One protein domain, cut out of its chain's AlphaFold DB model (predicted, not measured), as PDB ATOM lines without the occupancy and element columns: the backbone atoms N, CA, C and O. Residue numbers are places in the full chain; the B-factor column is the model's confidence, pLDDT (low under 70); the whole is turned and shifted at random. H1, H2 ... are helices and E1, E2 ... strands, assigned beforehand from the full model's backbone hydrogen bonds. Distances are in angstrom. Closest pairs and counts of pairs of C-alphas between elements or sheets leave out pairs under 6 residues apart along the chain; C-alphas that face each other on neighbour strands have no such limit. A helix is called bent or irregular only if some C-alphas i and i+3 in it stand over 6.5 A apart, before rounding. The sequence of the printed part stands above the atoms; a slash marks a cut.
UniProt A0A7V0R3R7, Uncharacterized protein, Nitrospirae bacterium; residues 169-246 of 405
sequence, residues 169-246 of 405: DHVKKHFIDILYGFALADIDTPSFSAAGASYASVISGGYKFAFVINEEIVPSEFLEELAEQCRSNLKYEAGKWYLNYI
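This is residues 169 to 246 of the 405 residues of an uncharacterized protein of Nitrospirae bacterium (UniProt A0A7V0R3R7). A two-stranded antiparallel hairpin, E1 and E2, has helix H2 packed beside E2 and helix H3 packed beside E1, while helix H1 packs on H2 and lies side by side with H3, running opposite ways. A long link sweeps from H2 to H3, and its residues 211 to 218 stick out as a free loop. The printed part has 78 residues with three named helices and two named strands, in the order H1, H2, H3, E1, E2, and its class is mixed, helices and strands. The whole is compact, with a radius of gyration of the C-alphas of 12.2 A, and it is only just flat, spanning 32 by 31 by 17 A.

E1, residues 232 to 237, is 15.7 A long from first to last C-alpha. E2, residues 240 to 245, is 16.5 A long and ends at C-alpha 245 at (-32.070, -33.421, -47.474). H2, residues 189 to 201, is the longest helix at 18.5 A and begins at C-alpha 189 at (-42.359, -39.695, -40.939). H3, residues 219 to 228, is 14.5 A long. H1, residues 169 to 179, is 14.8 A long and begins at C-alpha 169 at (-32.614, -37.532, -38.607). H1 is neither bent nor irregular, but only just: C-alphas 176 and 179 are 6.1 A apart.

E1 and E2 form a hairpin of antiparallel neighbours, with 161 degrees between their directions. N 235 and O 242 are within hydrogen-bond range at 3.0 A, as are N 242 and O 235 at 2.8 A. H2 and E2 have 12 pairs of C-alphas within 8 A, the closest being those of Ala 195 and Tyr 245, 5.1 A apart. H2 and E1 are near each other, with 5 pairs of C-alphas within 10 A. H3 and E1 have 5 pairs within 8 A, the closest being the C-alphas of Ala 227 and Asn 233, 5.6 A apart. H3 and E2 are only just apart, their closest C-alphas being 8.3 A from each other. H1 touches H2, of which residues 192 to 196 alone take part, at a steep tilt of 46 degrees, opposite ways; the closest C-alphas are those of Asp 169 and Gly 196, at 5.5 A. H1 and H3 are close but not clearly touching, at a shallow tilt of 4 degrees, opposite ways, with the C-alphas of Lys 172 and Leu 223 closest at 7.2 A. H1 and E1 are apart. In H1, H2 and H3 every O i to N i+4 pair is within hydrogen-bond range.

The C-alphas farthest apart are those of Ser 204 and Ala 238, at 35.2 A. Without residues 211 to 218, which stand free, the body spans 33 by 23 by 18 A. The link from H2 to H3 is long, with 17 residues, and the link from H1 to H2 is short, with 9. The links from H3 to E1 and from E1 to E2 are tight. The printed part has no cut, its mean pLDDT is 91.2, and no printed residue is under 70.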
ATOM      1  N   ASP A 169     -31.155 -37.365 -38.691       96.25
ATOM      2  CA  ASP A 169     -32.614 -37.532 -38.607       96.25
ATOM      3  C   ASP A 169     -33.051 -38.071 -37.239       96.25
ATOM      4  O   ASP A 169     -34.014 -37.563 -36.672       96.25
ATOM      5  N   HIS A 170     -32.330 -39.049 -36.679       96.19
ATOM      6  CA  HIS A 170     -32.615 -39.600 -35.349       96.19
ATOM      7  C   HIS A 170     -32.402 -38.551 -34.254       96.19
ATOM      8  O   HIS A 170     -33.266 -38.374 -33.400       96.19
ATOM      9  N   VAL A 171     -31.288 -37.811 -34.325       95.50
ATOM     10  CA  VAL A 171     -30.978 -36.718 -33.391       95.50
ATOM     11  C   VAL A 171     -32.092 -35.675 -33.427       95.50
ATOM     12  O   VAL A 171     -32.655 -35.347 -32.390       95.50
ATOM     13  N   LYS A 172     -32.491 -35.202 -34.616       95.00
ATOM     14  CA  LYS A 172     -33.568 -34.206 -34.736       95.00
ATOM     15  C   LYS A 172     -34.911 -34.726 -34.212       95.00
ATOM     16  O   LYS A 172     -35.595 -33.977 -33.525       95.00
ATOM     17  N   LYS A 173     -35.275 -35.991 -34.477       94.94
ATOM     18  CA  LYS A 173     -36.495 -36.597 -33.905       94.94
ATOM     19  C   LYS A 173     -36.466 -36.595 -32.382       94.94
ATOM     20  O   LYS A 173     -37.434 -36.170 -31.766       94.94
ATOM     21  N   HIS A 174     -35.354 -37.036 -31.798       94.62
ATOM     22  CA  HIS A 174     -35.197 -37.095 -30.350       94.62
ATOM     23  C   HIS A 174     -35.278 -35.703 -29.705       94.62
ATOM     24  O   HIS A 174     -35.953 -35.535 -28.694       94.62
ATOM     25  N   PHE A 175     -34.669 -34.687 -30.326       93.00
ATOM     26  CA  PHE A 175     -34.772 -33.299 -29.863       93.00
ATOM     27  C   PHE A 175     -36.207 -32.773 -29.911       93.00
ATOM     28  O   PHE A 175     -36.682 -32.209 -28.930       93.00
ATOM     29  N   ILE A 176     -36.900 -32.968 -31.035       93.81
ATOM     30  CA  ILE A 176     -38.276 -32.493 -31.213       93.81
ATOM     31  C   ILE A 176     -39.218 -33.151 -30.193       93.81
ATOM     32  O   ILE A 176     -40.039 -32.461 -29.591       93.81
ATOM     33  N   ASP A 177     -39.068 -34.458 -29.977       94.44
ATOM     34  CA  ASP A 177     -39.940 -35.238 -29.099       94.44
ATOM     35  C   ASP A 177     -39.645 -35.001 -27.609       94.44
ATOM     36  O   ASP A 177     -40.473 -34.475 -26.867       94.44
ATOM     37  N   ILE A 178     -38.424 -35.314 -27.167       91.44
ATOM     38  CA  ILE A 178     -38.079 -35.331 -25.739       91.44
ATOM     39  C   ILE A 178     -37.719 -33.949 -25.211       91.44
ATOM     40  O   ILE A 178     -38.109 -33.598 -24.100       91.44
ATOM     41  N   LEU A 179     -36.950 -33.170 -25.975       87.69
ATOM     42  CA  LEU A 179     -36.430 -31.896 -25.478       87.69
ATOM     43  C   LEU A 179     -37.402 -30.746 -25.732       87.69
ATOM     44  O   LEU A 179     -37.504 -29.850 -24.899       87.69
ATOM     45  N   TYR A 180     -38.110 -30.749 -26.865       88.50
ATOM     46  CA  TYR A 180     -39.040 -29.668 -27.216       88.50
ATOM     47  C   TYR A 180     -40.493 -30.000 -26.861       88.50
ATOM     48  O   TYR A 180     -41.326 -29.095 -26.833       88.50
ATOM     49  N   GLY A 181     -40.795 -31.264 -26.546       90.06
ATOM     50  CA  GLY A 181     -42.100 -31.697 -26.046       90.06
ATOM     51  C   GLY A 181     -43.189 -31.828 -27.113       90.06
ATOM     52  O   GLY A 181     -44.369 -31.850 -26.764       90.06
ATOM     53  N   PHE A 182     -42.825 -31.889 -28.396       92.44
ATOM     54  CA  PHE A 182     -43.772 -32.232 -29.461       92.44
ATOM     55  C   PHE A 182     -44.026 -33.735 -29.469       92.44
ATOM     56  O   PHE A 182     -43.169 -34.508 -29.070       92.44
ATOM     57  N   ALA A 183     -45.180 -34.184 -29.959       93.56
ATOM     58  CA  ALA A 183     -45.389 -35.615 -30.121       93.56
ATOM     59  C   ALA A 183     -44.674 -36.113 -31.386       93.56
ATOM     60  O   ALA A 183     -44.639 -35.426 -32.405       93.56
ATOM     61  N   LEU A 184     -44.230 -37.373 -31.401       93.25
ATOM     62  CA  LEU A 184     -43.762 -38.027 -32.636       93.25
ATOM     63  C   LEU A 184     -44.777 -37.964 -33.795       93.25
ATOM     64  O   LEU A 184     -44.385 -37.992 -34.960       93.25
ATOM     65  N   ALA A 185     -46.076 -37.858 -33.495       94.06
ATOM     66  CA  ALA A 185     -47.132 -37.680 -34.495       94.06
ATOM     67  C   ALA A 185     -47.054 -36.328 -35.238       94.06
ATOM     68  O   ALA A 185     -47.536 -36.217 -36.372       94.06
ATOM     69  N   ASP A 186     -46.407 -35.335 -34.624       94.56
ATOM     70  CA  ASP A 186     -46.129 -34.019 -35.199       94.56
ATOM     71  C   ASP A 186     -44.882 -34.051 -36.097       94.56
ATOM     72  O   ASP A 186     -44.497 -33.038 -36.670       94.56
ATOM     73  N   ILE A 187     -44.234 -35.206 -36.263       94.94
ATOM     74  CA  ILE A 187     -43.121 -35.394 -37.192       94.94
ATOM     75  C   ILE A 187     -43.638 -36.065 -38.464       94.94
ATOM     76  O   ILE A 187     -44.257 -37.135 -38.439       94.94
ATOM     77  N   ASP A 188     -43.356 -35.463 -39.616       94.62
ATOM     78  CA  ASP A 188     -43.638 -36.085 -40.901       94.62
ATOM     79  C   ASP A 188     -42.672 -37.252 -41.147       94.62
ATOM     80  O   ASP A 188     -41.536 -37.088 -41.599       94.62
ATOM     81  N   THR A 189     -43.141 -38.458 -40.824       92.88
ATOM     82  CA  THR A 189     -42.359 -39.695 -40.939       92.88
ATOM     83  C   THR A 189     -41.750 -39.891 -42.337       92.88
ATOM     84  O   THR A 189     -40.556 -40.185 -42.394       92.88
ATOM     85  N   PRO A 190     -42.479 -39.691 -43.458       93.06
ATOM     86  CA  PRO A 190     -41.909 -39.854 -44.795       93.06
ATOM     87  C   PRO A 190     -40.701 -38.951 -45.074       93.06
ATOM     88  O   PRO A 190     -39.688 -39.451 -45.566       93.06
ATOM     89  N   SER A 191     -40.771 -37.656 -44.741       91.69
ATOM     90  CA  SER A 191     -39.656 -36.726 -44.977       91.69
ATOM     91  C   SER A 191     -38.410 -37.111 -44.177       91.69
ATOM     92  O   SER A 191     -37.317 -37.222 -44.737       91.69
ATOM     93  N   PHE A 192     -38.572 -37.441 -42.893       95.12
ATOM     94  CA  PHE A 192     -37.462 -37.875 -42.048       95.12
ATOM     95  C   PHE A 192     -36.864 -39.208 -42.502       95.12
ATOM     96  O   PHE A 192     -35.644 -39.355 -42.497       95.12
ATOM     97  N   SER A 193     -37.689 -40.172 -42.915       94.31
ATOM     98  CA  SER A 193     -37.207 -41.448 -43.454       94.31
ATOM     99  C   SER A 193     -36.428 -41.261 -44.758       94.31
ATOM    100  O   SER A 193     -35.384 -41.889 -44.937       94.31
ATOM    101  N   ALA A 194     -36.885 -40.373 -45.648       92.44
ATOM    102  CA  ALA A 194     -36.177 -40.050 -46.884       92.44
ATOM    103  C   ALA A 194     -34.827 -39.364 -46.610       92.44
ATOM    104  O   ALA A 194     -33.808 -39.754 -47.181       92.44
ATOM    105  N   ALA A 195     -34.790 -38.390 -45.695       94.38
ATOM    106  CA  ALA A 195     -33.547 -37.745 -45.276       94.38
ATOM    107  C   ALA A 195     -32.582 -38.742 -44.608       94.38
ATOM    108  O   ALA A 195     -31.401 -38.774 -44.946       94.38
ATOM    109  N   GLY A 196     -33.093 -39.612 -43.729       95.44
ATOM    110  CA  GLY A 196     -32.329 -40.671 -43.069       95.44
ATOM    111  C   GLY A 196     -31.661 -41.644 -44.042       95.44
ATOM    112  O   GLY A 196     -30.494 -41.992 -43.859       95.44
ATOM    113  N   ALA A 197     -32.360 -42.035 -45.113       94.62
ATOM    114  CA  ALA A 197     -31.795 -42.877 -46.168       94.62
ATOM    115  C   ALA A 197     -30.635 -42.184 -46.908       94.62
ATOM    116  O   ALA A 197     -29.601 -42.808 -47.162       94.62
ATOM    117  N   SER A 198     -30.770 -40.885 -47.193       94.69
ATOM    118  CA  SER A 198     -29.693 -40.083 -47.785       94.69
ATOM    119  C   SER A 198     -28.490 -39.979 -46.844       94.69
ATOM    120  O   SER A 198     -27.370 -40.289 -47.241       94.69
ATOM    121  N   TYR A 199     -28.703 -39.642 -45.568       96.00
ATOM    122  CA  TYR A 199     -27.625 -39.554 -44.575       96.00
ATOM    123  C   TYR A 199     -26.857 -40.863 -44.403       96.00
ATOM    124  O   TYR A 199     -25.646 -40.837 -44.206       96.00
ATOM    125  N   ALA A 200     -27.549 -42.001 -44.459       94.56
ATOM    126  CA  ALA A 200     -26.936 -43.313 -44.290       94.56
ATOM    127  C   ALA A 200     -26.071 -43.743 -45.488       94.56
ATOM    128  O   ALA A 200     -25.198 -44.590 -45.320       94.56
ATOM    129  N   SER A 201     -26.315 -43.188 -46.680       93.19
ATOM    130  CA  SER A 201     -25.710 -43.654 -47.937       93.19
ATOM    131  C   SER A 201     -24.745 -42.666 -48.589       93.19
ATOM    132  O   SER A 201     -23.936 -43.077 -49.417       93.19
ATOM    133  N   VAL A 202     -24.803 -41.382 -48.226       91.12
ATOM    134  CA  VAL A 202     -24.065 -40.329 -48.937       91.12
ATOM    135  C   VAL A 202     -22.545 -40.390 -48.746       91.12
ATOM    136  O   VAL A 202     -21.786 -40.022 -49.636       91.12
ATOM    137  N   ILE A 203     -22.086 -40.898 -47.605       93.31
ATOM    138  CA  ILE A 203     -20.673 -41.171 -47.336       93.31
ATOM    139  C   ILE A 203     -20.535 -42.559 -46.719       93.31
ATOM    140  O   ILE A 203     -21.478 -43.085 -46.123       93.31
ATOM    141  N   SER A 204     -19.338 -43.141 -46.803       90.06
ATOM    142  CA  SER A 204     -19.041 -44.396 -46.110       90.06
ATOM    143  C   SER A 204     -19.229 -44.231 -44.597       90.06
ATOM    144  O   SER A 204     -18.669 -43.314 -43.996       90.06
ATOM    145  N   GLY A 205     -20.039 -45.100 -43.990       88.62
ATOM    146  CA  GLY A 205     -20.398 -45.029 -42.568       88.62
ATOM    147  C   GLY A 205     -21.532 -44.050 -42.224       88.62
ATOM    148  O   GLY A 205     -21.980 -44.044 -41.077       88.62
ATOM    149  N   GLY A 206     -22.025 -43.283 -43.204       94.19
ATOM    150  CA  GLY A 206     -23.123 -42.332 -43.052       94.19
ATOM    151  C   GLY A 206     -22.790 -41.090 -42.215       94.19
ATOM    152  O   GLY A 206     -21.722 -40.967 -41.617       94.19
ATOM    153  N   TYR A 207     -23.720 -40.136 -42.184       96.44
ATOM    154  CA  TYR A 207     -23.596 -38.937 -41.350       96.44
ATOM    155  C   TYR A 207     -23.801 -39.260 -39.875       96.44
ATOM    156  O   TYR A 207     -24.749 -39.959 -39.510       96.44
ATOM    157  N   LYS A 208     -22.944 -38.682 -39.031       95.06
ATOM    158  CA  LYS A 208     -22.969 -38.856 -37.580       95.06
ATOM    159  C   LYS A 208     -22.671 -37.535 -36.889       95.06
ATOM    160  O   LYS A 208     -21.652 -36.900 -37.168       95.06
ATOM    161  N   PHE A 209     -23.549 -37.146 -35.979       95.50
ATOM    162  CA  PHE A 209     -23.321 -36.032 -35.078       95.50
ATOM    163  C   PHE A 209     -22.732 -36.508 -33.760       95.50
ATOM    164  O   PHE A 209     -23.138 -37.528 -33.213       95.50
ATOM    165  N   ALA A 210     -21.781 -35.730 -33.255       91.94
ATOM    166  CA  ALA A 210     -21.150 -35.949 -31.967       91.94
ATOM    167  C   ALA A 210     -20.770 -34.592 -31.365       91.94
ATOM    168  O   ALA A 210     -19.760 -33.990 -31.734       91.94
ATOM    169  N   PHE A 211     -21.604 -34.109 -30.451       91.12
ATOM    170  CA  PHE A 211     -21.449 -32.819 -29.787       91.12
ATOM    171  C   PHE A 211     -21.917 -32.886 -28.342       91.12
ATOM    172  O   PHE A 211     -22.615 -33.815 -27.940       91.12
ATOM    173  N   VAL A 212     -21.558 -31.856 -27.581       88.81
ATOM    174  CA  VAL A 212     -22.006 -31.668 -26.203       88.81
ATOM    175  C   VAL A 212     -22.724 -30.327 -26.087       88.81
ATOM    176  O   VAL A 212     -22.240 -29.316 -26.600       88.81
ATOM    177  N   ILE A 213     -23.864 -30.325 -25.398       87.62
ATOM    178  CA  ILE A 213     -24.598 -29.112 -25.030       87.62
ATOM    179  C   ILE A 213     -24.250 -28.783 -23.580       87.62
ATOM    180  O   ILE A 213     -24.667 -29.493 -22.670       87.62
ATOM    181  N   ASN A 214     -23.481 -27.712 -23.384       84.38
ATOM    182  CA  ASN A 214     -23.086 -27.214 -22.059       84.38
ATOM    183  C   ASN A 214     -23.744 -25.874 -21.702       84.38
ATOM    184  O   ASN A 214     -23.618 -25.409 -20.573       84.38
ATOM    185  N   GLU A 215     -24.395 -25.238 -22.670       84.00
ATOM    186  CA  GLU A 215     -24.961 -23.897 -22.558       84.00
ATOM    187  C   GLU A 215     -26.454 -23.949 -22.881       84.00
ATOM    188  O   GLU A 215     -26.942 -24.914 -23.477       84.00
ATOM    189  N   GLU A 216     -27.184 -22.918 -22.462       86.00
ATOM    190  CA  GLU A 216     -28.590 -22.766 -22.817       86.00
ATOM    191  C   GLU A 216     -28.728 -22.639 -24.339       86.00
ATOM    192  O   GLU A 216     -28.023 -21.858 -24.978       86.00
ATOM    193  N   ILE A 217     -29.628 -23.433 -24.917       87.38
ATOM    194  CA  ILE A 217     -29.881 -23.444 -26.357       87.38
ATOM    195  C   ILE A 217     -31.196 -22.740 -26.658       87.38
ATOM    196  O   ILE A 217     -32.181 -22.919 -25.943       87.38
ATOM    197  N   VAL A 218     -31.237 -22.009 -27.769       87.62
ATOM    198  CA  VAL A 218     -32.492 -21.556 -28.369       87.62
ATOM    199  C   VAL A 218     -32.963 -22.647 -29.337       87.62
ATOM    200  O   VAL A 218     -32.295 -22.884 -30.345       87.62
ATOM    201  N   PRO A 219     -34.092 -23.329 -29.067       82.81
ATOM    202  CA  PRO A 219     -34.533 -24.492 -29.837       82.81
ATOM    203  C   PRO A 219     -34.570 -24.312 -31.362       82.81
ATOM    204  O   PRO A 219     -34.110 -25.171 -32.115       82.81
ATOM    205  N   SER A 220     -35.108 -23.183 -31.829       78.81
ATOM    206  CA  SER A 220     -35.248 -22.898 -33.260       78.81
ATOM    207  C   SER A 220     -33.896 -22.733 -33.947       78.81
ATOM    208  O   SER A 220     -33.646 -23.379 -34.960       78.81
ATOM    209  N   GLU A 221     -33.010 -21.928 -33.365       86.88
ATOM    210  CA  GLU A 221     -31.684 -21.646 -33.924       86.88
ATOM    211  C   GLU A 221     -30.822 -22.911 -33.913       86.88
ATOM    212  O   GLU A 221     -30.178 -23.252 -34.901       86.88
ATOM    213  N   PHE A 222     -30.893 -23.682 -32.827       90.12
ATOM    214  CA  PHE A 222     -30.103 -24.893 -32.659       90.12
ATOM    215  C   PHE A 222     -30.416 -25.967 -33.711       90.12
ATOM    216  O   PHE A 222     -29.506 -26.559 -34.299       90.12
ATOM    217  N   LEU A 223     -31.700 -26.237 -33.979       90.31
ATOM    218  CA  LEU A 223     -32.064 -27.216 -35.004       90.31
ATOM    219  C   LEU A 223     -31.776 -26.728 -36.424       90.31
ATOM    220  O   LEU A 223     -31.452 -27.559 -37.278       90.31
ATOM    221  N   GLU A 224     -31.885 -25.424 -36.681       87.19
ATOM    222  CA  GLU A 224     -31.506 -24.825 -37.962       87.19
ATOM    223  C   GLU A 224     -29.997 -24.963 -38.204       87.19
ATOM    224  O   GLU A 224     -29.592 -25.484 -39.245       87.19
ATOM    225  N   GLU A 225     -29.159 -24.656 -37.209       90.94
ATOM    226  CA  GLU A 225     -27.709 -24.871 -37.284       90.94
ATOM    227  C   GLU A 225     -27.344 -26.346 -37.521       90.94
ATOM    228  O   GLU A 225     -26.456 -26.667 -38.321       90.94
ATOM    229  N   LEU A 226     -28.045 -27.277 -36.863       93.56
ATOM    230  CA  LEU A 226     -27.883 -28.712 -37.110       93.56
ATOM    231  C   LEU A 226     -28.381 -29.136 -38.494       93.56
ATOM    232  O   LEU A 226     -27.912 -30.139 -39.038       93.56
ATOM    233  N   ALA A 227     -29.377 -28.458 -39.058       91.81
ATOM    234  CA  ALA A 227     -29.860 -28.736 -40.404       91.81
ATOM    235  C   ALA A 227     -28.805 -28.311 -41.439       91.81
ATOM    236  O   ALA A 227     -28.451 -29.104 -42.318       91.81
ATOM    237  N   GLU A 228     -28.192 -27.142 -41.250       89.19
ATOM    238  CA  GLU A 228     -27.099 -26.666 -42.098       89.19
ATOM    239  C   GLU A 228     -25.887 -27.607 -42.095       89.19
ATOM    240  O   GLU A 228     -25.362 -27.946 -43.159       89.19
ATOM    241  N   GLN A 229     -25.487 -28.103 -40.921       94.12
ATOM    242  CA  GLN A 229     -24.358 -29.033 -40.763       94.12
ATOM    243  C   GLN A 229     -24.620 -30.446 -41.312       94.12
ATOM    244  O   GLN A 229     -23.736 -31.298 -41.284       94.12
ATOM    245  N   CYS A 230     -25.817 -30.722 -41.833       93.56
ATOM    246  CA  CYS A 230     -26.124 -31.970 -42.533       93.56
ATOM    247  C   CYS A 230     -26.766 -31.743 -43.906       93.56
ATOM    248  O   CYS A 230     -27.437 -32.639 -44.418       93.56
ATOM    249  N   ARG A 231     -26.559 -30.572 -44.528       91.44
ATOM    250  CA  ARG A 231     -27.068 -30.260 -45.878       91.44
ATOM    251  C   ARG A 231     -28.583 -30.432 -45.986       91.44
ATOM    252  O   ARG A 231     -29.083 -31.132 -46.865       91.44
ATOM    253  N   SER A 232     -29.321 -29.904 -45.019       91.00
ATOM    254  CA  SER A 232     -30.761 -30.124 -44.931       91.00
ATOM    255  C   SER A 232     -31.498 -28.874 -44.498       91.00
ATOM    256  O   SER A 232     -30.935 -28.014 -43.833       91.00
ATOM    257  N   ASN A 233     -32.780 -28.818 -44.838       87.38
ATOM    258  CA  ASN A 233     -33.705 -27.811 -44.343       87.38
ATOM    259  C   ASN A 233     -34.692 -28.477 -43.389       87.38
ATOM    260  O   ASN A 233     -35.348 -29.457 -43.756       87.38
ATOM    261  N   LEU A 234     -34.802 -27.937 -42.178       89.00
ATOM    262  CA  LEU A 234     -35.856 -28.285 -41.235       89.00
ATOM    263  C   LEU A 234     -36.944 -27.213 -41.301       89.00
ATOM    264  O   LEU A 234     -36.645 -26.024 -41.379       89.00
ATOM    265  N   LYS A 235     -38.209 -27.626 -41.286       85.94
ATOM    266  CA  LYS A 235     -39.340 -26.695 -41.296       85.94
ATOM    267  C   LYS A 235     -40.520 -27.229 -40.505       85.94
ATOM    268  O   LYS A 235     -40.720 -28.440 -40.437       85.94
ATOM    269  N   TYR A 236     -41.326 -26.318 -39.973       86.81
ATOM    270  CA  TYR A 236     -42.588 -26.629 -39.313       86.81
ATOM    271  C   TYR A 236     -43.748 -26.024 -40.110       86.81
ATOM    272  O   TYR A 236     -43.881 -24.806 -40.204       86.81
ATOM    273  N   GLU A 237     -44.572 -26.869 -40.727       81.12
ATOM    274  CA  GLU A 237     -45.672 -26.457 -41.605       81.12
ATOM    275  C   GLU A 237     -46.923 -27.292 -41.316       81.12
ATOM    276  O   GLU A 237     -46.849 -28.506 -41.148       81.12
ATOM    277  N   ALA A 238     -48.098 -26.654 -41.289       81.94
ATOM    278  CA  ALA A 238     -49.387 -27.335 -41.101       81.94
ATOM    279  C   ALA A 238     -49.431 -28.291 -39.884       81.94
ATOM    280  O   ALA A 238     -50.056 -29.349 -39.944       81.94
ATOM    281  N   GLY A 239     -48.756 -27.920 -38.789       86.62
ATOM    282  CA  GLY A 239     -48.696 -28.718 -37.562       86.62
ATOM    283  C   GLY A 239     -47.702 -29.880 -37.599       86.62
ATOM    284  O   GLY A 239     -47.765 -30.733 -36.723       86.62
ATOM    285  N   LYS A 240     -46.818 -29.950 -38.608       91.69
ATOM    286  CA  LYS A 240     -45.807 -31.005 -38.714       91.69
ATOM    287  C   LYS A 240     -44.404 -30.493 -39.001       91.69
ATOM    288  O   LYS A 240     -44.216 -29.558 -39.779       91.69
ATOM    289  N   TRP A 241     -43.422 -31.178 -38.431       92.56
ATOM    290  CA  TRP A 241     -42.005 -31.037 -38.735       92.56
ATOM    291  C   TRP A 241     -41.637 -31.841 -39.981       92.56
ATOM    292  O   TRP A 241     -41.903 -33.040 -40.049       92.56
ATOM    293  N   TYR A 242     -40.976 -31.194 -40.935       91.00
ATOM    294  CA  TYR A 242     -40.444 -31.815 -42.145       91.00
ATOM    295  C   TYR A 242     -38.936 -31.631 -42.208       91.00
ATOM    296  O   TYR A 242     -38.429 -30.540 -41.934       91.00
ATOM    297  N   LEU A 243     -38.240 -32.680 -42.637       92.00
ATOM    298  CA  LEU A 243     -36.799 -32.667 -42.849       92.00
ATOM    299  C   LEU A 243     -36.485 -33.010 -44.301       92.00
ATOM    300  O   LEU A 243     -36.761 -34.115 -44.758       92.00
ATOM    301  N   ASN A 244     -35.870 -32.066 -45.010       89.00
ATOM    302  CA  ASN A 244     -35.539 -32.216 -46.422       89.00
ATOM    303  C   ASN A 244     -34.023 -32.203 -46.610       89.00
ATOM    304  O   ASN A 244     -33.380 -31.182 -46.372       89.00
ATOM    305  N   TYR A 245     -33.469 -33.326 -47.063       90.88
ATOM    306  CA  TYR A 245     -32.070 -33.421 -47.474       90.88
ATOM    307  C   TYR A 245     -31.848 -32.756 -48.838       90.88
ATOM    308  O   TYR A 245     -32.664 -32.928 -49.743       90.88
ATOM    309  N   ILE A 246     -30.735 -32.035 -48.998       88.81
ATOM    310  CA  ILE A 246     -30.382 -31.322 -50.230       88.81
ATOM    311  C   ILE A 246     -29.254 -32.084 -50.960       88.81
ATOM    312  O   ILE A 246     -28.087 -31.999 -50.552       88.81
TER     313      ILE A 246